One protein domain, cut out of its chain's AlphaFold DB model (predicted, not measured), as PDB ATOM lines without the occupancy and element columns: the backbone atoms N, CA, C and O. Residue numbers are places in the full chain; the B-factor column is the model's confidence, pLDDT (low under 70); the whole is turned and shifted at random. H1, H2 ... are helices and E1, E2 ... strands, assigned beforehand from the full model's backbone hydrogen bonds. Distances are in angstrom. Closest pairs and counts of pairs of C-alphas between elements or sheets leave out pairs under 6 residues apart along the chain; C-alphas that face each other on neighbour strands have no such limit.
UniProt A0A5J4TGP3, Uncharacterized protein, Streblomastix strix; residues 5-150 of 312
ATOM      1  N   CYS A   5      -6.791 -61.979  90.581       95.12
ATOM      2  CA  CYS A   5      -5.598 -62.464  91.260       95.12
ATOM      3  C   CYS A   5      -5.415 -63.953  90.936       95.12
ATOM      4  O   CYS A   5      -6.135 -64.810  91.441       95.12
ATOM      5  N   ASN A   6      -4.473 -64.277  90.046       93.19
ATOM      6  CA  ASN A   6      -4.348 -65.635  89.500       93.19
ATOM      7  C   ASN A   6      -3.700 -66.657  90.448       93.19
ATOM      8  O   ASN A   6      -3.750 -67.846  90.142       93.19
ATOM      9  N   ARG A   7      -3.015 -66.216  91.513       91.12
ATOM     10  CA  ARG A   7      -2.205 -67.094  92.382       91.12
ATOM     11  C   ARG A   7      -2.118 -66.635  93.846       91.12
ATOM     12  O   ARG A   7      -1.171 -67.002  94.534       91.12
ATOM     13  N   GLY A   8      -3.047 -65.800  94.300       93.31
ATOM     14  CA  GLY A   8      -2.992 -65.170  95.620       93.31
ATOM     15  C   GLY A   8      -4.379 -64.902  96.193       93.31
ATOM     16  O   GLY A   8      -5.374 -65.449  95.717       93.31
ATOM     17  N   ASN A   9      -4.432 -64.066  97.224       96.38
ATOM     18  CA  ASN A   9      -5.666 -63.626  97.873       96.38
ATOM     19  C   ASN A   9      -6.020 -62.202  97.438       96.38
ATOM     20  O   ASN A   9      -5.143 -61.482  96.962       96.38
ATOM     21  N   GLY A  10      -7.278 -61.796  97.611       96.81
ATOM     22  CA  GLY A  10      -7.721 -60.440  97.298       96.81
ATOM     23  C   GLY A  10      -7.768 -60.201  95.794       96.81
ATOM     24  O   GLY A  10      -6.781 -59.785  95.192       96.81
ATOM     25  N   GLY A  11      -8.904 -60.468  95.152       96.50
ATOM     26  CA  GLY A  11      -8.998 -60.272  93.703       96.50
ATOM     27  C   GLY A  11      -8.845 -58.807  93.297       96.50
ATOM     28  O   GLY A  11      -8.181 -58.530  92.302       96.50
ATOM     29  N   ALA A  12      -9.412 -57.878  94.072       96.62
ATOM     30  CA  ALA A  12      -9.264 -56.434  93.885       96.62
ATOM     31  C   ALA A  12      -8.238 -55.830  94.852       96.62
ATOM     32  O   ALA A  12      -7.368 -55.070  94.435       96.62
ATOM     33  N   ILE A  13      -8.373 -56.145  96.145       97.12
ATOM     34  CA  ILE A  13      -7.574 -55.559  97.222       97.12
ATOM     35  C   ILE A  13      -7.059 -56.679  98.125       97.12
ATOM     36  O   ILE A  13      -7.837 -57.485  98.636       97.12
ATOM     37  N   TYR A  14      -5.748 -56.684  98.342       97.25
ATOM     38  CA  TYR A  14      -5.084 -57.433  99.399       97.25
ATOM     39  C   TYR A  14      -4.606 -56.439 100.455       97.25
ATOM     40  O   TYR A  14      -3.919 -55.471 100.121       97.25
ATOM     41  N   ILE A  15      -4.980 -56.669 101.709       96.88
ATOM     42  CA  ILE A  15      -4.601 -55.844 102.851       96.88
ATOM     43  C   ILE A  15      -3.930 -56.750 103.866       96.88
ATOM     44  O   ILE A  15      -4.504 -57.753 104.274       96.88
ATOM     45  N   GLU A  16      -2.745 -56.350 104.296       96.00
ATOM     46  CA  GLU A  16      -2.064 -56.895 105.459       96.00
ATOM     47  C   GLU A  16      -1.638 -55.699 106.300       96.00
ATOM     48  O   GLU A  16      -0.943 -54.808 105.805       96.00
ATOM     49  N   VAL A  17      -2.144 -55.620 107.527       95.31
ATOM     50  CA  VAL A  17      -1.997 -54.434 108.373       95.31
ATOM     51  C   VAL A  17      -1.560 -54.813 109.782       95.31
ATOM     52  O   VAL A  17      -2.061 -55.773 110.365       95.31
ATOM     53  N   ASP A  18      -0.634 -54.035 110.339       94.88
ATOM     54  CA  ASP A  18      -0.295 -54.085 111.759       94.88
ATOM     55  C   ASP A  18      -1.310 -53.257 112.554       94.88
ATOM     56  O   ASP A  18      -1.297 -52.023 112.535       94.88
ATOM     57  N   LEU A  19      -2.196 -53.962 113.251       94.12
ATOM     58  CA  LEU A  19      -3.311 -53.404 114.008       94.12
ATOM     59  C   LEU A  19      -2.873 -52.769 115.333       94.12
ATOM     60  O   LEU A  19      -3.674 -52.090 115.969       94.12
ATOM     61  N   THR A  20      -1.617 -52.977 115.743       90.62
ATOM     62  CA  THR A  20      -1.048 -52.395 116.969       90.62
ATOM     63  C   THR A  20      -0.484 -50.992 116.755       90.62
ATOM     64  O   THR A  20      -0.204 -50.271 117.714       90.62
ATOM     65  N   THR A  21      -0.324 -50.588 115.495       91.00
ATOM     66  CA  THR A  21       0.193 -49.276 115.108       91.00
ATOM     67  C   THR A  21      -0.929 -48.359 114.636       91.00
ATOM     68  O   THR A  21      -2.051 -48.790 114.376       91.00
ATOM     69  N   GLN A  22      -0.654 -47.059 114.530       90.75
ATOM     70  CA  GLN A  22      -1.634 -46.129 113.979       90.75
ATOM     71  C   GLN A  22      -1.809 -46.382 112.476       90.75
ATOM     72  O   GLN A  22      -0.879 -46.190 111.695       90.75
ATOM     73  N   PHE A  23      -3.024 -46.737 112.068       94.06
ATOM     74  CA  PHE A  23      -3.407 -46.885 110.668       94.06
ATOM     75  C   PHE A  23      -4.831 -46.361 110.448       94.06
ATOM     76  O   PHE A  23      -5.564 -46.124 111.406       94.06
ATOM     77  N   GLU A  24      -5.229 -46.179 109.190       95.12
ATOM     78  CA  GLU A  24      -6.610 -45.874 108.814       95.12
ATOM     79  C   GLU A  24      -6.918 -46.479 107.441       95.12
ATOM     80  O   GLU A  24      -6.217 -46.232 106.459       95.12
ATOM     81  N   PHE A  25      -7.976 -47.279 107.369       95.69
ATOM     82  CA  PHE A  25      -8.526 -47.833 106.144       95.69
ATOM     83  C   PHE A  25     -10.057 -47.756 106.198       95.69
ATOM     84  O   PHE A  25     -10.757 -48.623 106.730       95.69
ATOM     85  N   GLN A  26     -10.578 -46.660 105.648       96.00
ATOM     86  CA  GLN A  26     -12.003 -46.356 105.627       96.00
ATOM     87  C   GLN A  26     -12.504 -46.236 104.190       96.00
ATOM     88  O   GLN A  26     -12.049 -45.391 103.417       96.00
ATOM     89  N   ILE A  27     -13.502 -47.041 103.850       96.50
ATOM     90  CA  ILE A  27     -14.173 -47.004 102.557       96.50
ATOM     91  C   ILE A  27     -15.369 -46.060 102.678       96.50
ATOM     92  O   ILE A  27     -16.364 -46.382 103.328       96.50
ATOM     93  N   LYS A  28     -15.254 -44.869 102.077       95.25
ATOM     94  CA  LYS A  28     -16.327 -43.857 102.063       95.25
ATOM     95  C   LYS A  28     -17.355 -44.107 100.964       95.25
ATOM     96  O   LYS A  28     -18.544 -43.958 101.217       95.25
ATOM     97  N   ASP A  29     -16.881 -44.487  99.784       96.94
ATOM     98  CA  ASP A  29     -17.687 -44.895  98.634       96.94
ATOM     99  C   ASP A  29     -16.788 -45.704  97.690       96.94
ATOM    100  O   ASP A  29     -15.780 -45.189  97.193       96.94
ATOM    101  N   ALA A  30     -17.091 -46.985  97.492       96.25
ATOM    102  CA  ALA A  30     -16.382 -47.819  96.527       96.25
ATOM    103  C   ALA A  30     -17.276 -48.923  95.962       96.25
ATOM    104  O   ALA A  30     -18.014 -49.574  96.699       96.25
ATOM    105  N   LEU A  31     -17.127 -49.198  94.660       96.69
ATOM    106  CA  LEU A  31     -17.751 -50.333  93.980       96.69
ATOM    107  C   LEU A  31     -16.707 -51.392  93.593       96.69
ATOM    108  O   LEU A  31     -15.939 -51.205  92.640       96.69
ATOM    109  N   ILE A  32     -16.735 -52.542  94.268       96.69
ATOM    110  CA  ILE A  32     -15.913 -53.719  93.944       96.69
ATOM    111  C   ILE A  32     -16.828 -54.825  93.435       96.69
ATOM    112  O   ILE A  32     -17.646 -55.373  94.170       96.69
ATOM    113  N   LYS A  33     -16.712 -55.172  92.157       95.81
ATOM    114  CA  LYS A  33     -17.594 -56.174  91.569       95.81
ATOM    115  C   LYS A  33     -16.914 -56.990  90.501       95.81
ATOM    116  O   LYS A  33     -16.128 -56.427  89.752       95.81
ATOM    117  N   GLU A  34     -17.301 -58.253  90.372       95.81
ATOM    118  CA  GLU A  34     -16.784 -59.151  89.328       95.81
ATOM    119  C   GLU A  34     -15.259 -59.364  89.424       95.81
ATOM    120  O   GLU A  34     -14.597 -59.640  88.426       95.81
ATOM    121  N   CYS A  35     -14.684 -59.231  90.623       96.94
ATOM    122  CA  CYS A  35     -13.302 -59.610  90.890       96.94
ATOM    123  C   CYS A  35     -13.186 -61.091  91.257       96.94
ATOM    124  O   CYS A  35     -14.132 -61.725  91.737       96.94
ATOM    125  N   GLN A  36     -11.995 -61.641  91.041       97.00
ATOM    126  CA  GLN A  36     -11.697 -63.035  91.308       97.00
ATOM    127  C   GLN A  36     -10.342 -63.209  91.991       97.00
ATOM    128  O   GLN A  36      -9.342 -62.649  91.546       97.00
ATOM    129  N   ALA A  37     -10.292 -64.065  93.008       96.81
ATOM    130  CA  ALA A  37      -9.055 -64.675  93.485       96.81
ATOM    131  C   ALA A  37      -9.043 -66.161  93.097       96.81
ATOM    132  O   ALA A  37     -10.088 -66.813  93.075       96.81
ATOM    133  N   LYS A  38      -7.876 -66.690  92.731       95.44
ATOM    134  CA  LYS A  38      -7.713 -68.087  92.315       95.44
ATOM    135  C   LYS A  38      -6.706 -68.797  93.198       95.44
ATOM    136  O   LYS A  38      -5.631 -68.252  93.471       95.44
ATOM    137  N   THR A  39      -7.038 -70.022  93.591       93.50
ATOM    138  CA  THR A  39      -6.145 -70.859  94.390       93.50
ATOM    139  C   THR A  39      -4.887 -71.195  93.600       93.50
ATOM    140  O   THR A  39      -4.932 -71.637  92.448       93.50
ATOM    141  N   ASN A  40      -3.738 -71.038  94.245       93.31
ATOM    142  CA  ASN A  40      -2.471 -71.539  93.757       93.31
ATOM    143  C   ASN A  40      -2.170 -72.902  94.387       93.31
ATOM    144  O   ASN A  40      -1.648 -72.984  95.496       93.31
ATOM    145  N   ILE A  41      -2.435 -73.973  93.639       88.25
ATOM    146  CA  ILE A  41      -2.203 -75.357  94.085       88.25
ATOM    147  C   ILE A  41      -0.729 -75.686  94.366       88.25
ATOM    148  O   ILE A  41      -0.443 -76.712  94.973       88.25
ATOM    149  N   THR A  42       0.212 -74.855  93.904       91.19
ATOM    150  CA  THR A  42       1.647 -75.040  94.175       91.19
ATOM    151  C   THR A  42       2.124 -74.227  95.377       91.19
ATOM    152  O   THR A  42       3.316 -74.244  95.676       91.19
ATOM    153  N   SER A  43       1.245 -73.442  96.005       88.88
ATOM    154  CA  SER A  43       1.585 -72.642  97.177       88.88
ATOM    155  C   SER A  43       1.675 -73.526  98.415       88.88
ATOM    156  O   SER A  43       0.835 -74.397  98.624       88.88
ATOM    157  N   SER A  44       2.675 -73.273  99.259       87.25
ATOM    158  CA  SER A  44       2.783 -73.896 100.583       87.25
ATOM    159  C   SER A  44       1.936 -73.194 101.649       87.25
ATOM    160  O   SER A  44       1.865 -73.682 102.770       87.25
ATOM    161  N   TYR A  45       1.329 -72.051 101.316       89.75
ATOM    162  CA  TYR A  45       0.453 -71.266 102.189       89.75
ATOM    163  C   TYR A  45      -0.921 -71.036 101.531       89.75
ATOM    164  O   TYR A  45      -1.024 -71.113 100.296       89.75
ATOM    165  N   PRO A  46      -1.974 -70.721 102.310       94.19
ATOM    166  CA  PRO A  46      -3.329 -70.575 101.785       94.19
ATOM    167  C   PRO A  46      -3.462 -69.431 100.772       94.19
ATOM    168  O   PRO A  46      -3.087 -68.285 101.028       94.19
ATOM    169  N   THR A  47      -4.041 -69.742  99.614       95.12
ATOM    170  CA  THR A  47      -4.324 -68.788  98.532       95.12
ATOM    171  C   THR A  47      -5.730 -69.016  97.986       95.12
ATOM    172  O   THR A  47      -6.309 -70.070  98.239       95.12
ATOM    173  N   GLY A  48      -6.265 -68.060  97.222       95.31
ATOM    174  CA  GLY A  48      -7.641 -68.126  96.745       95.31
ATOM    175  C   GLY A  48      -8.646 -67.776  97.839       95.31
ATOM    176  O   GLY A  48      -9.564 -68.534  98.088       95.31
ATOM    177  N   TYR A  49      -8.484 -66.639  98.508       96.62
ATOM    178  CA  TYR A  49      -9.464 -66.113  99.462       96.62
ATOM    179  C   TYR A  49      -9.759 -64.645  99.165       96.62
ATOM    180  O   TYR A  49      -8.873 -63.904  98.733       96.62
ATOM    181  N   GLY A  50     -11.003 -64.220  99.391       96.81
ATOM    182  CA  GLY A  50     -11.431 -62.833  99.216       96.81
ATOM    183  C   GLY A  50     -11.456 -62.411  97.747       96.81
ATOM    184  O   GLY A  50     -10.572 -61.697  97.274       96.81
ATOM    185  N   GLY A  51     -12.473 -62.839  96.999       96.88
ATOM    186  CA  GLY A  51     -12.592 -62.553  95.567       96.88
ATOM    187  C   GLY A  51     -12.585 -61.061  95.238       96.88
ATOM    188  O   GLY A  51     -12.071 -60.668  94.198       96.88
ATOM    189  N   GLY A  52     -13.107 -60.220  96.131       97.12
ATOM    190  CA  GLY A  52     -12.947 -58.769  96.085       97.12
ATOM    191  C   GLY A  52     -11.837 -58.307  97.023       97.12
ATOM    192  O   GLY A  52     -10.817 -57.795  96.563       97.12
ATOM    193  N   ILE A  53     -12.034 -58.503  98.328       98.12
ATOM    194  CA  ILE A  53     -11.119 -58.048  99.378       98.12
ATOM    195  C   ILE A  53     -10.627 -59.242 100.192       98.12
ATOM    196  O   ILE A  53     -11.428 -60.034 100.688       98.12
ATOM    197  N   PHE A  54      -9.317 -59.319 100.390       98.25
ATOM    198  CA  PHE A  54      -8.705 -60.102 101.456       98.25
ATOM    199  C   PHE A  54      -8.053 -59.149 102.453       98.25
ATOM    200  O   PHE A  54      -7.292 -58.273 102.039       98.25
ATOM    201  N   LEU A  55      -8.345 -59.312 103.741       98.31
ATOM    202  CA  LEU A  55      -7.740 -58.531 104.816       98.31
ATOM    203  C   LEU A  55      -7.151 -59.468 105.863       98.31
ATOM    204  O   LEU A  55      -7.857 -60.321 106.397       98.31
ATOM    205  N   SER A  56      -5.880 -59.269 106.191       97.19
ATOM    206  CA  SER A  56      -5.223 -59.875 107.340       97.19
ATOM    207  C   SER A  56      -4.718 -58.813 108.315       97.19
ATOM    208  O   SER A  56      -4.233 -57.750 107.922       97.19
ATOM    209  N   GLY A  57      -4.856 -59.109 109.603       94.19
ATOM    210  CA  GLY A  57      -4.409 -58.264 110.699       94.19
ATOM    211  C   GLY A  57      -3.331 -58.936 111.545       94.19
ATOM    212  O   GLY A  57      -3.469 -60.103 111.922       94.19
ATOM    213  N   ILE A  58      -2.277 -58.188 111.863       93.94
ATOM    214  CA  ILE A  58      -1.250 -58.567 112.837       93.94
ATOM    215  C   ILE A  58      -1.539 -57.826 114.145       93.94
ATOM    216  O   ILE A  58      -1.718 -56.610 114.143       93.94
ATOM    217  N   GLY A  59      -1.576 -58.562 115.256       93.56
ATOM    218  CA  GLY A  59      -1.941 -58.031 116.570       93.56
ATOM    219  C   GLY A  59      -3.445 -57.832 116.767       93.56
ATOM    220  O   GLY A  59      -4.260 -58.225 115.933       93.56
ATOM    221  N   ASP A  60      -3.806 -57.244 117.906       95.50
ATOM    222  CA  ASP A  60      -5.196 -57.111 118.338       95.50
ATOM    223  C   ASP A  60      -5.784 -55.764 117.919       95.50
ATOM    224  O   ASP A  60      -5.346 -54.708 118.372       95.50
ATOM    225  N   TYR A  61      -6.805 -55.812 117.062       95.75
ATOM    226  CA  TYR A  61      -7.542 -54.622 116.658       95.75
ATOM    227  C   TYR A  61      -8.411 -54.082 117.794       95.75
ATOM    228  O   TYR A  61      -9.161 -54.836 118.414       95.75
ATOM    229  N   ASP A  62      -8.366 -52.766 118.002       95.25
ATOM    230  CA  ASP A  62      -9.301 -52.037 118.858       95.25
ATOM    231  C   ASP A  62     -10.428 -51.407 118.012       95.25
ATOM    232  O   ASP A  62     -10.182 -50.412 117.317       95.25
ATOM    233  N   PRO A  63     -11.677 -51.913 118.079       93.62
ATOM    234  CA  PRO A  63     -12.804 -51.335 117.347       93.62
ATOM    235  C   PRO A  63     -13.109 -49.874 117.708       93.62
ATOM    236  O   PRO A  63     -13.629 -49.137 116.866       93.62
ATOM    237  N   TYR A  64     -12.750 -49.413 118.913       93.50
ATOM    238  CA  TYR A  64     -12.969 -48.022 119.330       93.50
ATOM    239  C   TYR A  64     -12.059 -47.031 118.598       93.50
ATOM    240  O   TYR A  64     -12.400 -45.850 118.498       93.50
ATOM    241  N   SER A  65     -10.946 -47.498 118.020       93.44
ATOM    242  CA  SER A  65     -10.086 -46.676 117.158       93.44
ATOM    243  C   SER A  65     -10.805 -46.199 115.890       93.44
ATOM    244  O   SER A  65     -10.424 -45.177 115.319       93.44
ATOM    245  N   ASN A  66     -11.834 -46.935 115.438       91.69
ATOM    246  CA  ASN A  66     -12.582 -46.686 114.201       91.69
ATOM    247  C   ASN A  66     -11.681 -46.524 112.952       91.69
ATOM    248  O   ASN A  66     -12.051 -45.876 111.968       91.69
ATOM    249  N   SER A  67     -10.480 -47.108 112.980       94.88
ATOM    250  CA  SER A  67      -9.558 -47.074 111.845       94.88
ATOM    251  C   SER A  67      -9.949 -48.023 110.712       94.88
ATOM    252  O   SER A  67      -9.516 -47.790 109.588       94.88
ATOM    253  N   LEU A  68     -10.790 -49.038 110.948       96.38
ATOM    254  CA  LEU A  68     -11.348 -49.928 109.922       96.38
ATOM    255  C   LEU A  68     -12.843 -49.682 109.743       96.38
ATOM    256  O   LEU A  68     -13.629 -49.849 110.677       96.38
ATOM    257  N   ASN A  69     -13.256 -49.315 108.530       97.06
ATOM    258  CA  ASN A  69     -14.663 -49.027 108.257       97.06
ATOM    259  C   ASN A  69     -15.053 -49.326 106.807       97.06
ATOM    260  O   ASN A  69     -14.590 -48.655 105.885       97.06
ATOM    261  N   PHE A  70     -15.934 -50.306 106.607       97.50
ATOM    262  CA  PHE A  70     -16.423 -50.733 105.292       97.50
ATOM    263  C   PHE A  70     -17.840 -50.220 104.976       97.50
ATOM    264  O   PHE A  70     -18.442 -50.669 104.007       97.50
ATOM    265  N   LYS A  71     -18.393 -49.261 105.735       96.69
ATOM    266  CA  LYS A  71     -19.775 -48.766 105.540       96.69
ATOM    267  C   LYS A  71     -20.074 -48.279 104.120       96.69
ATOM    268  O   LYS A  71     -21.176 -48.489 103.630       96.69
ATOM    269  N   GLY A  72     -19.115 -47.631 103.461       97.25
ATOM    270  CA  GLY A  72     -19.265 -47.131 102.091       97.25
ATOM    271  C   GLY A  72     -18.990 -48.165 100.997       97.25
ATOM    272  O   GLY A  72     -18.885 -47.798  99.828       97.25
ATOM    273  N   LEU A  73     -18.798 -49.438 101.349       97.88
ATOM    274  CA  LEU A  73     -18.481 -50.489 100.390       97.88
ATOM    275  C   LEU A  73     -19.752 -51.038  99.735       97.88
ATOM    276  O   LEU A  73     -20.611 -51.616 100.398       97.88
ATOM    277  N   ASN A  74     -19.815 -50.933  98.410       97.12
ATOM    278  CA  ASN A  74     -20.727 -51.690  97.567       97.12
ATOM    279  C   ASN A  74     -19.944 -52.821  96.888       97.12
ATOM    280  O   ASN A  74     -19.082 -52.582  96.034       97.12
ATOM    281  N   ILE A  75     -20.215 -54.057  97.290       95.56
ATOM    282  CA  ILE A  75     -19.517 -55.246  96.831       95.56
ATOM    283  C   ILE A  75     -20.511 -56.279  96.295       95.56
ATOM    284  O   ILE A  75     -21.566 -56.503  96.880       95.56
ATOM    285  N   SER A  76     -20.235 -56.853  95.121       94.25
ATOM    286  CA  SER A  76     -21.135 -57.844  94.507       94.25
ATOM    287  C   SER A  76     -20.449 -58.698  93.445       94.25
ATOM    288  O   SER A  76     -19.499 -58.274  92.795       94.25
ATOM    289  N   ASN A  77     -20.961 -59.908  93.209       93.94
ATOM    290  CA  ASN A  77     -20.518 -60.791  92.117       93.94
ATOM    291  C   ASN A  77     -19.009 -61.096  92.098       93.94
ATOM    292  O   ASN A  77     -18.459 -61.400  91.042       93.94
ATOM    293  N   ASN A  78     -18.323 -61.018  93.238       96.06
ATOM    294  CA  ASN A  78     -16.925 -61.427  93.340       96.06
ATOM    295  C   ASN A  78     -16.836 -62.916  93.687       96.06
ATOM    296  O   ASN A  78     -17.757 -63.489  94.279       96.06
ATOM    297  N   SER A  79     -15.735 -63.562  93.308       93.94
ATOM    298  CA  SER A  79     -15.616 -65.010  93.466       93.94
ATOM    299  C   SER A  79     -14.215 -65.510  93.796       93.94
ATOM    300  O   SER A  79     -13.202 -64.873  93.517       93.94
ATOM    301  N   VAL A  80     -14.175 -66.713  94.354       86.88
ATOM    302  CA  VAL A  80     -12.977 -67.521  94.558       86.88
ATOM    303  C   VAL A  80     -13.180 -68.841  93.843       86.88
ATOM    304  O   VAL A  80     -14.078 -69.582  94.225       86.88
ATOM    305  N   ASP A  81     -12.401 -69.140  92.799       82.44
ATOM    306  CA  ASP A  81     -12.533 -70.390  92.020       82.44
ATOM    307  C   ASP A  81     -13.999 -70.785  91.710       82.44
ATOM    308  O   ASP A  81     -14.377 -71.957  91.720       82.44
ATOM    309  N   ASN A  82     -14.835 -69.773  91.426       73.94
ATOM    310  CA  ASN A  82     -16.282 -69.830  91.144       73.94
ATOM    311  C   ASN A  82     -17.232 -69.949  92.354       73.94
ATOM    312  O   ASN A  82     -18.448 -70.001  92.173       73.94
ATOM    313  N   ARG A  83     -16.724 -69.938  93.586       84.56
ATOM    314  CA  ARG A  83     -17.518 -69.797  94.817       84.56
ATOM    315  C   ARG A  83     -17.754 -68.318  95.109       84.56
ATOM    316  O   ARG A  83     -16.843 -67.510  94.941       84.56
ATOM    317  N   LYS A  84     -18.961 -67.952  95.540       86.25
ATOM    318  CA  LYS A  84     -19.271 -66.577  95.957       86.25
ATOM    319  C   LYS A  84     -18.584 -66.297  97.290       86.25
ATOM    320  O   LYS A  84     -19.013 -66.824  98.305       86.25
ATOM    321  N   GLN A  85     -17.522 -65.501  97.252       93.31
ATOM    322  CA  GLN A  85     -16.808 -65.017  98.429       93.31
ATOM    323  C   GLN A  85     -16.206 -63.663  98.068       93.31
ATOM    324  O   GLN A  85     -15.204 -63.577  97.355       93.31
ATOM    325  N   SER A  86     -16.869 -62.598  98.504       97.06
ATOM    326  CA  SER A  86     -16.482 -61.224  98.206       97.06
ATOM    327  C   SER A  86     -15.404 -60.729  99.156       97.06
ATOM    328  O   SER A  86     -14.414 -60.158  98.696       97.06
ATOM    329  N   ILE A  87     -15.572 -60.982 100.454       98.00
ATOM    330  CA  ILE A  87     -14.634 -60.567 101.495       98.00
ATOM    331  C   ILE A  87     -14.167 -61.788 102.274       98.00
ATOM    332  O   ILE A  87     -14.971 -62.650 102.631       98.00
ATOM    333  N   TYR A  88     -12.867 -61.827 102.554       98.31
ATOM    334  CA  TYR A  88     -12.291 -62.771 103.496       98.31
ATOM    335  C   TYR A  88     -11.382 -62.056 104.493       98.31
ATOM    336  O   TYR A  88     -10.450 -61.364 104.079       98.31
ATOM    337  N   ILE A  89     -11.668 -62.192 105.790       98.44
ATOM    338  CA  ILE A  89     -10.941 -61.492 106.859       98.44
ATOM    339  C   ILE A  89     -10.283 -62.481 107.824       98.44
ATOM    340  O   ILE A  89     -10.938 -63.374 108.357       98.44
ATOM    341  N   ILE A  90      -9.000 -62.267 108.104       98.31
ATOM    342  CA  ILE A  90      -8.226 -62.960 109.135       98.31
ATOM    343  C   ILE A  90      -7.752 -61.936 110.163       98.31
ATOM    344  O   ILE A  90      -6.928 -61.080 109.853       98.31
ATOM    345  N   MET A  91      -8.273 -62.002 111.383       97.44
ATOM    346  CA  MET A  91      -7.914 -61.061 112.447       97.44
ATOM    347  C   MET A  91      -8.283 -61.645 113.807       97.44
ATOM    348  O   MET A  91      -9.419 -62.073 113.980       97.44
ATOM    349  N   SER A  92      -7.386 -61.603 114.796       96.31
ATOM    350  CA  SER A  92      -7.650 -62.145 116.144       96.31
ATOM    351  C   SER A  92      -8.928 -61.562 116.762       96.31
ATOM    352  O   SER A  92      -9.774 -62.301 117.258       96.31
ATOM    353  N   LYS A  93      -9.105 -60.242 116.638       96.69
ATOM    354  CA  LYS A  93     -10.249 -59.464 117.141       96.69
ATOM    355  C   LYS A  93     -11.417 -59.322 116.154       96.69
ATOM    356  O   LYS A  93     -12.169 -58.346 116.184       96.69
ATOM    357  N   LEU A  94     -11.570 -60.278 115.231       97.62
ATOM    358  CA  LEU A  94     -12.631 -60.254 114.214       97.62
ATOM    359  C   LEU A  94     -14.035 -60.302 114.821       97.62
ATOM    360  O   LEU A  94     -14.927 -59.608 114.329       97.62
ATOM    361  N   LYS A  95     -14.239 -61.091 115.883       96.81
ATOM    362  CA  LYS A  95     -15.546 -61.180 116.551       96.81
ATOM    363  C   LYS A  95     -15.938 -59.818 117.112       96.81
ATOM    364  O   LYS A  95     -17.043 -59.346 116.871       96.81
ATOM    365  N   GLU A  96     -15.012 -59.173 117.812       96.69
ATOM    366  CA  GLU A  96     -15.183 -57.865 118.432       96.69
ATOM    367  C   GLU A  96     -15.484 -56.788 117.390       96.69
ATOM    368  O   GLU A  96     -16.401 -55.995 117.590       96.69
ATOM    369  N   TRP A  97     -14.790 -56.790 116.249       97.38
ATOM    370  CA  TRP A  97     -15.082 -55.838 115.177       97.38
ATOM    371  C   TRP A  97     -16.456 -56.067 114.538       97.38
ATOM    372  O   TRP A  97     -17.210 -55.115 114.351       97.38
ATOM    373  N   CYS A  98     -16.821 -57.323 114.265       97.88
ATOM    374  CA  CYS A  98     -18.143 -57.682 113.747       97.88
ATOM    375  C   CYS A  98     -19.283 -57.307 114.712       97.88
ATOM    376  O   CYS A  98     -20.383 -56.965 114.277       97.88
ATOM    377  N   ARG A  99     -19.023 -57.374 116.020       96.62
ATOM    378  CA  ARG A  99     -19.965 -57.030 117.097       96.62
ATOM    379  C   ARG A  99     -19.992 -55.540 117.422       96.62
ATOM    380  O   ARG A  99     -20.908 -55.092 118.107       96.62
ATOM    381  N   TYR A 100     -19.003 -54.778 116.963       96.19
ATOM    382  CA  TYR A 100     -18.932 -53.347 117.207       96.19
ATOM    383  C   TYR A 100     -19.994 -52.603 116.398       96.19
ATOM    384  O   TYR A 100     -20.188 -52.842 115.203       96.19
ATOM    385  N   GLY A 101     -20.676 -51.671 117.063       94.31
ATOM    386  CA  GLY A 101     -21.807 -50.969 116.476       94.31
ATOM    387  C   GLY A 101     -23.087 -51.804 116.479       94.31
ATOM    388  O   GLY A 101     -23.345 -52.573 117.402       94.31
ATOM    389  N   THR A 102     -23.919 -51.632 115.455       92.94
ATOM    390  CA  THR A 102     -25.177 -52.384 115.298       92.94
ATOM    391  C   THR A 102     -25.116 -53.318 114.095       92.94
ATOM    392  O   THR A 102     -24.864 -52.863 112.984       92.94
ATOM    393  N   ALA A 103     -25.397 -54.611 114.295       93.94
ATOM    394  CA  ALA A 103     -25.584 -55.599 113.223       93.94
ATOM    395  C   ALA A 103     -24.491 -55.554 112.132       93.94
ATOM    396  O   ALA A 103     -24.796 -55.341 110.954       93.94
ATOM    397  N   GLY A 104     -23.219 -55.654 112.539       96.44
ATOM    398  CA  GLY A 104     -22.074 -55.702 111.625       96.44
ATOM    399  C   GLY A 104     -21.812 -54.417 110.840       96.44
ATOM    400  O   GLY A 104     -21.124 -54.468 109.821       96.44
ATOM    401  N   GLU A 105     -22.360 -53.268 111.257       96.12
ATOM    402  CA  GLU A 105     -22.389 -52.042 110.444       96.12
ATOM    403  C   GLU A 105     -21.029 -51.597 109.888       96.12
ATOM    404  O   GLU A 105     -20.984 -51.033 108.801       96.12
ATOM    405  N   PHE A 106     -19.921 -51.843 110.593       97.31
ATOM    406  CA  PHE A 106     -18.580 -51.447 110.146       97.31
ATOM    407  C   PHE A 106     -17.919 -52.448 109.193       97.31
ATOM    408  O   PHE A 106     -16.920 -52.101 108.567       97.31
ATOM    409  N   VAL A 107     -18.478 -53.651 109.058       97.25
ATOM    410  CA  VAL A 107     -17.907 -54.766 108.287       97.25
ATOM    411  C   VAL A 107     -18.739 -55.073 107.043       97.25
ATOM    412  O   VAL A 107     -18.188 -55.395 105.992       97.25
ATOM    413  N   LYS A 108     -20.069 -54.964 107.145       96.56
ATOM    414  CA  LYS A 108     -20.992 -55.582 106.186       96.56
ATOM    415  C   LYS A 108     -21.139 -54.872 104.837       96.56
ATOM    416  O   LYS A 108     -21.562 -55.501 103.872       96.56
ATOM    417  N   GLY A 109     -20.811 -53.579 104.740       97.00
ATOM    418  CA  GLY A 109     -21.050 -52.795 103.519       97.00
ATOM    419  C   GLY A 109     -22.519 -52.864 103.078       97.00
ATOM    420  O   GLY A 109     -23.416 -52.562 103.863       97.00
ATOM    421  N   ASN A 110     -22.768 -53.299 101.841       97.38
ATOM    422  CA  ASN A 110     -24.105 -53.528 101.275       97.38
ATOM    423  C   ASN A 110     -24.667 -54.953 101.477       97.38
ATOM    424  O   ASN A 110     -25.670 -55.280 100.842       97.38
ATOM    425  N   TYR A 111     -24.041 -55.804 102.297       97.69
ATOM    426  CA  TYR A 111     -24.565 -57.137 102.615       97.69
ATOM    427  C   TYR A 111     -25.920 -57.044 103.331       97.69
ATOM    428  O   TYR A 111     -26.095 -56.243 104.255       97.69
ATOM    429  N   SER A 112     -26.867 -57.878 102.898       96.69
ATOM    430  CA  SER A 112     -28.208 -57.993 103.474       96.69
ATOM    431  C   SER A 112     -28.347 -59.321 104.212       96.69
ATOM    432  O   SER A 112     -28.259 -60.367 103.573       96.69
ATOM    433  N   ASP A 113     -28.652 -59.277 105.512       95.12
ATOM    434  CA  ASP A 113     -28.927 -60.468 106.337       95.12
ATOM    435  C   ASP A 113     -30.099 -61.316 105.768       95.12
ATOM    436  O   ASP A 113     -30.249 -62.490 106.090       95.12
ATOM    437  N   THR A 114     -30.948 -60.744 104.898       94.88
ATOM    438  CA  THR A 114     -32.083 -61.447 104.271       94.88
ATOM    439  C   THR A 114     -31.831 -61.910 102.838       94.88
ATOM    440  O   THR A 114     -32.395 -62.922 102.424       94.88
ATOM    441  N   ASP A 115     -31.029 -61.174 102.063       95.19
ATOM    442  CA  ASP A 115     -30.951 -61.353 100.601       95.19
ATOM    443  C   ASP A 115     -29.566 -61.776 100.093       95.19
ATOM    444  O   ASP A 115     -29.453 -62.328  98.992       95.19
ATOM    445  N   SER A 116     -28.504 -61.495 100.851       95.75
ATOM    446  CA  SER A 116     -27.143 -61.853 100.456       95.75
ATOM    447  C   SER A 116     -26.876 -63.344 100.655       95.75
ATOM    448  O   SER A 116     -27.531 -64.045 101.422       95.75
ATOM    449  N   ASN A 117     -25.883 -63.865  99.931       94.94
ATOM    450  CA  ASN A 117     -25.408 -65.222 100.175       94.94
ATOM    451  C   ASN A 117     -24.525 -65.230 101.428       94.94
ATOM    452  O   ASN A 117     -23.555 -64.483 101.460       94.94
ATOM    453  N   GLU A 118     -24.773 -66.127 102.382       93.38
ATOM    454  CA  GLU A 118     -23.998 -66.230 103.636       93.38
ATOM    455  C   GLU A 118     -22.473 -66.371 103.437       93.38
ATOM    456  O   GLU A 118     -21.682 -65.984 104.292       93.38
ATOM    457  N   ASN A 119     -22.026 -66.897 102.291       93.56
ATOM    458  CA  ASN A 119     -20.603 -67.057 101.989       93.56
ATOM    459  C   ASN A 119     -19.965 -65.790 101.396       93.56
ATOM    460  O   ASN A 119     -18.760 -65.764 101.156       93.56
ATOM    461  N   GLU A 120     -20.747 -64.738 101.147       96.06
ATOM    462  CA  GLU A 120     -20.259 -63.490 100.565       96.06
ATOM    463  C   GLU A 120     -19.219 -62.811 101.461       96.06
ATOM    464  O   GLU A 120     -18.214 -62.306 100.952       96.06
ATOM    465  N   LEU A 121     -19.429 -62.858 102.778       97.88
ATOM    466  CA  LEU A 121     -18.521 -62.328 103.787       97.88
ATOM    467  C   LEU A 121     -18.088 -63.461 104.715       97.88
ATOM    468  O   LEU A 121     -18.908 -63.994 105.460       97.88
ATOM    469  N   GLN A 122     -16.806 -63.818 104.702       98.06
ATOM    470  CA  GLN A 122     -16.276 -64.881 105.558       98.06
ATOM    471  C   GLN A 122     -15.005 -64.452 106.284       98.06
ATOM    472  O   GLN A 122     -14.347 -63.480 105.915       98.06
ATOM    473  N   GLY A 123     -14.648 -65.186 107.328       97.88
ATOM    474  CA  GLY A 123     -13.389 -64.963 108.018       97.88
ATOM    475  C   GLY A 123     -13.117 -65.950 109.137       97.88
ATOM    476  O   GLY A 123     -13.916 -66.855 109.398       97.88
ATOM    477  N   ILE A 124     -11.958 -65.771 109.770       97.81
ATOM    478  CA  ILE A 124     -11.497 -66.585 110.897       97.81
ATOM    479  C   ILE A 124     -10.875 -65.669 111.969       97.81
ATOM    480  O   ILE A 124     -10.001 -64.860 111.643       97.81
ATOM    481  N   PRO A 125     -11.278 -65.805 113.249       96.81
ATOM    482  CA  PRO A 125     -10.763 -65.007 114.354       96.81
ATOM    483  C   PRO A 125      -9.436 -65.570 114.896       96.81
ATOM    484  O   PRO A 125      -9.357 -66.024 116.034       96.81
ATOM    485  N   ILE A 126      -8.400 -65.600 114.056       96.50
ATOM    486  CA  ILE A 126      -7.045 -66.078 114.393       96.50
ATOM    487  C   ILE A 126      -5.988 -65.071 113.936       96.50
ATOM    488  O   ILE A 126      -6.290 -64.154 113.168       96.50
ATOM    489  N   SER A 127      -4.740 -65.245 114.378       95.62
ATOM    490  CA  SER A 127      -3.636 -64.438 113.854       95.62
ATOM    491  C   SER A 127      -3.315 -64.807 112.403       95.62
ATOM    492  O   SER A 127      -3.523 -65.942 111.959       95.62
ATOM    493  N   PHE A 128      -2.756 -63.855 111.654       95.31
ATOM    494  CA  PHE A 128      -2.320 -64.125 110.286       95.31
ATOM    495  C   PHE A 128      -1.243 -65.223 110.219       95.31
ATOM    496  O   PHE A 128      -1.295 -66.084 109.345       95.31
ATOM    497  N   GLU A 129      -0.329 -65.263 111.191       94.56
ATOM    498  CA  GLU A 129       0.692 -66.311 111.308       94.56
ATOM    499  C   GLU A 129       0.077 -67.709 111.457       94.56
ATOM    500  O   GLU A 129       0.497 -68.649 110.781       94.56
ATOM    501  N   GLN A 130      -0.959 -67.844 112.295       95.81
ATOM    502  CA  GLN A 130      -1.697 -69.100 112.438       95.81
ATOM    503  C   GLN A 130      -2.349 -69.489 111.114       95.81
ATOM    504  O   GLN A 130      -2.177 -70.624 110.671       95.81
ATOM    505  N   PHE A 131      -3.025 -68.551 110.446       96.06
ATOM    506  CA  PHE A 131      -3.667 -68.804 109.157       96.06
ATOM    507  C   PHE A 131      -2.682 -69.333 108.109       96.06
ATOM    508  O   PHE A 131      -2.978 -70.326 107.451       96.06
ATOM    509  N   LEU A 132      -1.489 -68.737 108.000       95.19
ATOM    510  CA  LEU A 132      -0.456 -69.169 107.050       95.19
ATOM    511  C   LEU A 132       0.000 -70.625 107.256       95.19
ATOM    512  O   LEU A 132       0.474 -71.249 106.307       95.19
ATOM    513  N   SER A 133      -0.148 -71.155 108.473       95.12
ATOM    514  CA  SER A 133       0.215 -72.531 108.836       95.12
ATOM    515  C   SER A 133      -0.917 -73.551 108.666       95.12
ATOM    516  O   SER A 133      -0.665 -74.755 108.735       95.12
ATOM    517  N   LEU A 134      -2.158 -73.099 108.448       94.75
ATOM    518  CA  LEU A 134      -3.311 -73.991 108.389       94.75
ATOM    519  C   LEU A 134      -3.466 -74.634 107.005       94.75
ATOM    520  O   LEU A 134      -3.422 -73.945 105.982       94.75
ATOM    521  N   PRO A 135      -3.727 -75.950 106.943       92.31
ATOM    522  CA  PRO A 135      -4.118 -76.596 105.702       92.31
ATOM    523  C   PRO A 135      -5.562 -76.221 105.312       92.31
ATOM    524  O   PRO A 135      -6.369 -75.769 106.128       92.31
ATOM    525  N   SER A 136      -5.896 -76.383 104.029       90.44
ATOM    526  CA  SER A 136      -7.165 -75.892 103.462       90.44
ATOM    527  C   SER A 136      -8.417 -76.566 104.032       90.44
ATOM    528  O   SER A 136      -9.469 -75.938 104.089       90.44
ATOM    529  N   ASP A 137      -8.321 -77.825 104.447       91.94
ATOM    530  CA  ASP A 137      -9.393 -78.561 105.122       91.94
ATOM    531  C   ASP A 137      -9.688 -77.980 106.512       91.94
ATOM    532  O   ASP A 137     -10.850 -77.773 106.854       91.94
ATOM    533  N   GLN A 138      -8.655 -77.617 107.276       94.62
ATOM    534  CA  GLN A 138      -8.818 -76.955 108.574       94.62
ATOM    535  C   GLN A 138      -9.419 -75.556 108.424       94.62
ATOM    536  O   GLN A 138     -10.318 -75.196 109.178       94.62
ATOM    537  N   ILE A 139      -8.996 -74.791 107.411       94.75
ATOM    538  CA  ILE A 139      -9.586 -73.478 107.101       94.75
ATOM    539  C   ILE A 139     -11.085 -73.609 106.809       94.75
ATOM    540  O   ILE A 139     -11.880 -72.845 107.351       94.75
ATOM    541  N   GLN A 140     -11.482 -74.603 106.007       92.75
ATOM    542  CA  GLN A 140     -12.893 -74.860 105.704       92.75
ATOM    543  C   GLN A 140     -13.712 -75.236 106.945       92.75
ATOM    544  O   GLN A 140     -14.888 -74.887 107.004       92.75
ATOM    545  N   LEU A 141     -13.108 -75.917 107.923       92.44
ATOM    546  CA  LEU A 141     -13.774 -76.299 109.171       92.44
ATOM    547  C   LEU A 141     -13.997 -75.114 110.118       92.44
ATOM    548  O   LEU A 141     -15.035 -75.053 110.774       92.44
ATOM    549  N   ILE A 142     -13.036 -74.190 110.210       93.88
ATOM    550  CA  ILE A 142     -13.070 -73.112 111.214       93.88
ATOM    551  C   ILE A 142     -13.606 -71.780 110.684       93.88
ATOM    552  O   ILE A 142     -13.975 -70.917 111.481       93.88
ATOM    553  N   GLN A 143     -13.647 -71.583 109.363       95.75
ATOM    554  CA  GLN A 143     -14.203 -70.362 108.786       95.75
ATOM    555  C   GLN A 143     -15.696 -70.226 109.069       95.75
ATOM    556  O   GLN A 143     -16.448 -71.202 109.088       95.75
ATOM    557  N   LYS A 144     -16.138 -68.981 109.236       95.56
ATOM    558  CA  LYS A 144     -17.544 -68.647 109.451       95.56
ATOM    559  C   LYS A 144     -17.984 -67.547 108.487       95.56
ATOM    560  O   LYS A 144     -17.181 -66.660 108.180       95.56
ATOM    561  N   PRO A 145     -19.251 -67.564 108.036       97.12
ATOM    562  CA  PRO A 145     -19.944 -66.347 107.628       97.12
ATOM    563  C   PRO A 145     -19.768 -65.274 108.700       97.12
ATOM    564  O   PRO A 145     -19.957 -65.563 109.880       97.12
ATOM    565  N   LEU A 146     -19.418 -64.044 108.323       97.94
ATOM    566  CA  LEU A 146     -19.215 -62.984 109.320       97.94
ATOM    567  C   LEU A 146     -20.512 -62.629 110.055       97.94
ATOM    568  O   LEU A 146     -20.463 -62.287 111.236       97.94
ATOM    569  N   GLU A 147     -21.660 -62.813 109.391       97.31
ATOM    570  CA  GLU A 147     -22.990 -62.637 109.983       97.31
ATOM    571  C   GLU A 147     -23.184 -63.431 111.270       97.31
ATOM    572  O   GLU A 147     -23.821 -62.945 112.204       97.31
ATOM    573  N   TYR A 148     -22.527 -64.585 111.383       96.56
ATOM    574  CA  TYR A 148     -22.523 -65.409 112.586       96.56
ATOM    575  C   TYR A 148     -22.189 -64.634 113.872       96.56
ATOM    576  O   TYR A 148     -22.668 -64.976 114.952       96.56
ATOM    577  N   TYR A 149     -21.362 -63.588 113.776       96.31
ATOM    578  CA  TYR A 149     -20.899 -62.838 114.939       96.31
ATOM    579  C   TYR A 149     -21.868 -61.755 115.417       96.31
ATOM    580  O   TYR A 149     -21.793 -61.395 116.593       96.31
ATOM    581  N   TRP A 150     -22.761 -61.248 114.555       95.50
ATOM    582  CA  TRP A 150     -23.760 -60.231 114.924       95.50
ATOM    583  C   TRP A 150     -25.202 -60.744 114.924       95.50
ATOM    584  O   TRP A 150     -26.056 -60.144 115.582       95.50
TER     585      TRP A 150
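Overview. This is residues 5 to 150 of the 312 residues of an uncharacterized protein of Streblomastix strix (UniProt A0A5J4TGP3). With little regular structure, the chain winds in stacked turns: E1, E3, E5 and E6 wall one side, E2 and E4 another, and H3 and H4 cap the E6 end. The 146 printed residues include E1 to E5, H1, E6 and H2 to H4, class mixed. The whole is compact, radius of gyration of the C-alphas 13.9 A, spans 39 by 32 by 24 A.

Arrangement. E1, residues 13 to 18, E3, 53 to 58, E5, 87 to 90, and E6, 121 to 124, form a parallel sheet in that order; N 15 and O 54 are 2.8 A apart. E2, 30 to 33, and E4, 73 to 76, are parallel neighbours. H1, 94 to 99, joins E5 to E6 in a strand-helix-strand unit with right-handed crossover. H2, 128 to 133, is on the sheet; H3, 136 to 142, and H4, 146 to 149, only graze it. In H1, H2 and H3 every O i to N i+4 pair is within hydrogen-bond range.

Along the chain. E1 begins at C-alpha 13, (-7.574, -55.559, 97.222); H4 ends at C-alpha 149, (-20.899, -62.838, 114.939).

Size, cuts and confidence. The printed part has no cut; the link H1 to E6 is long.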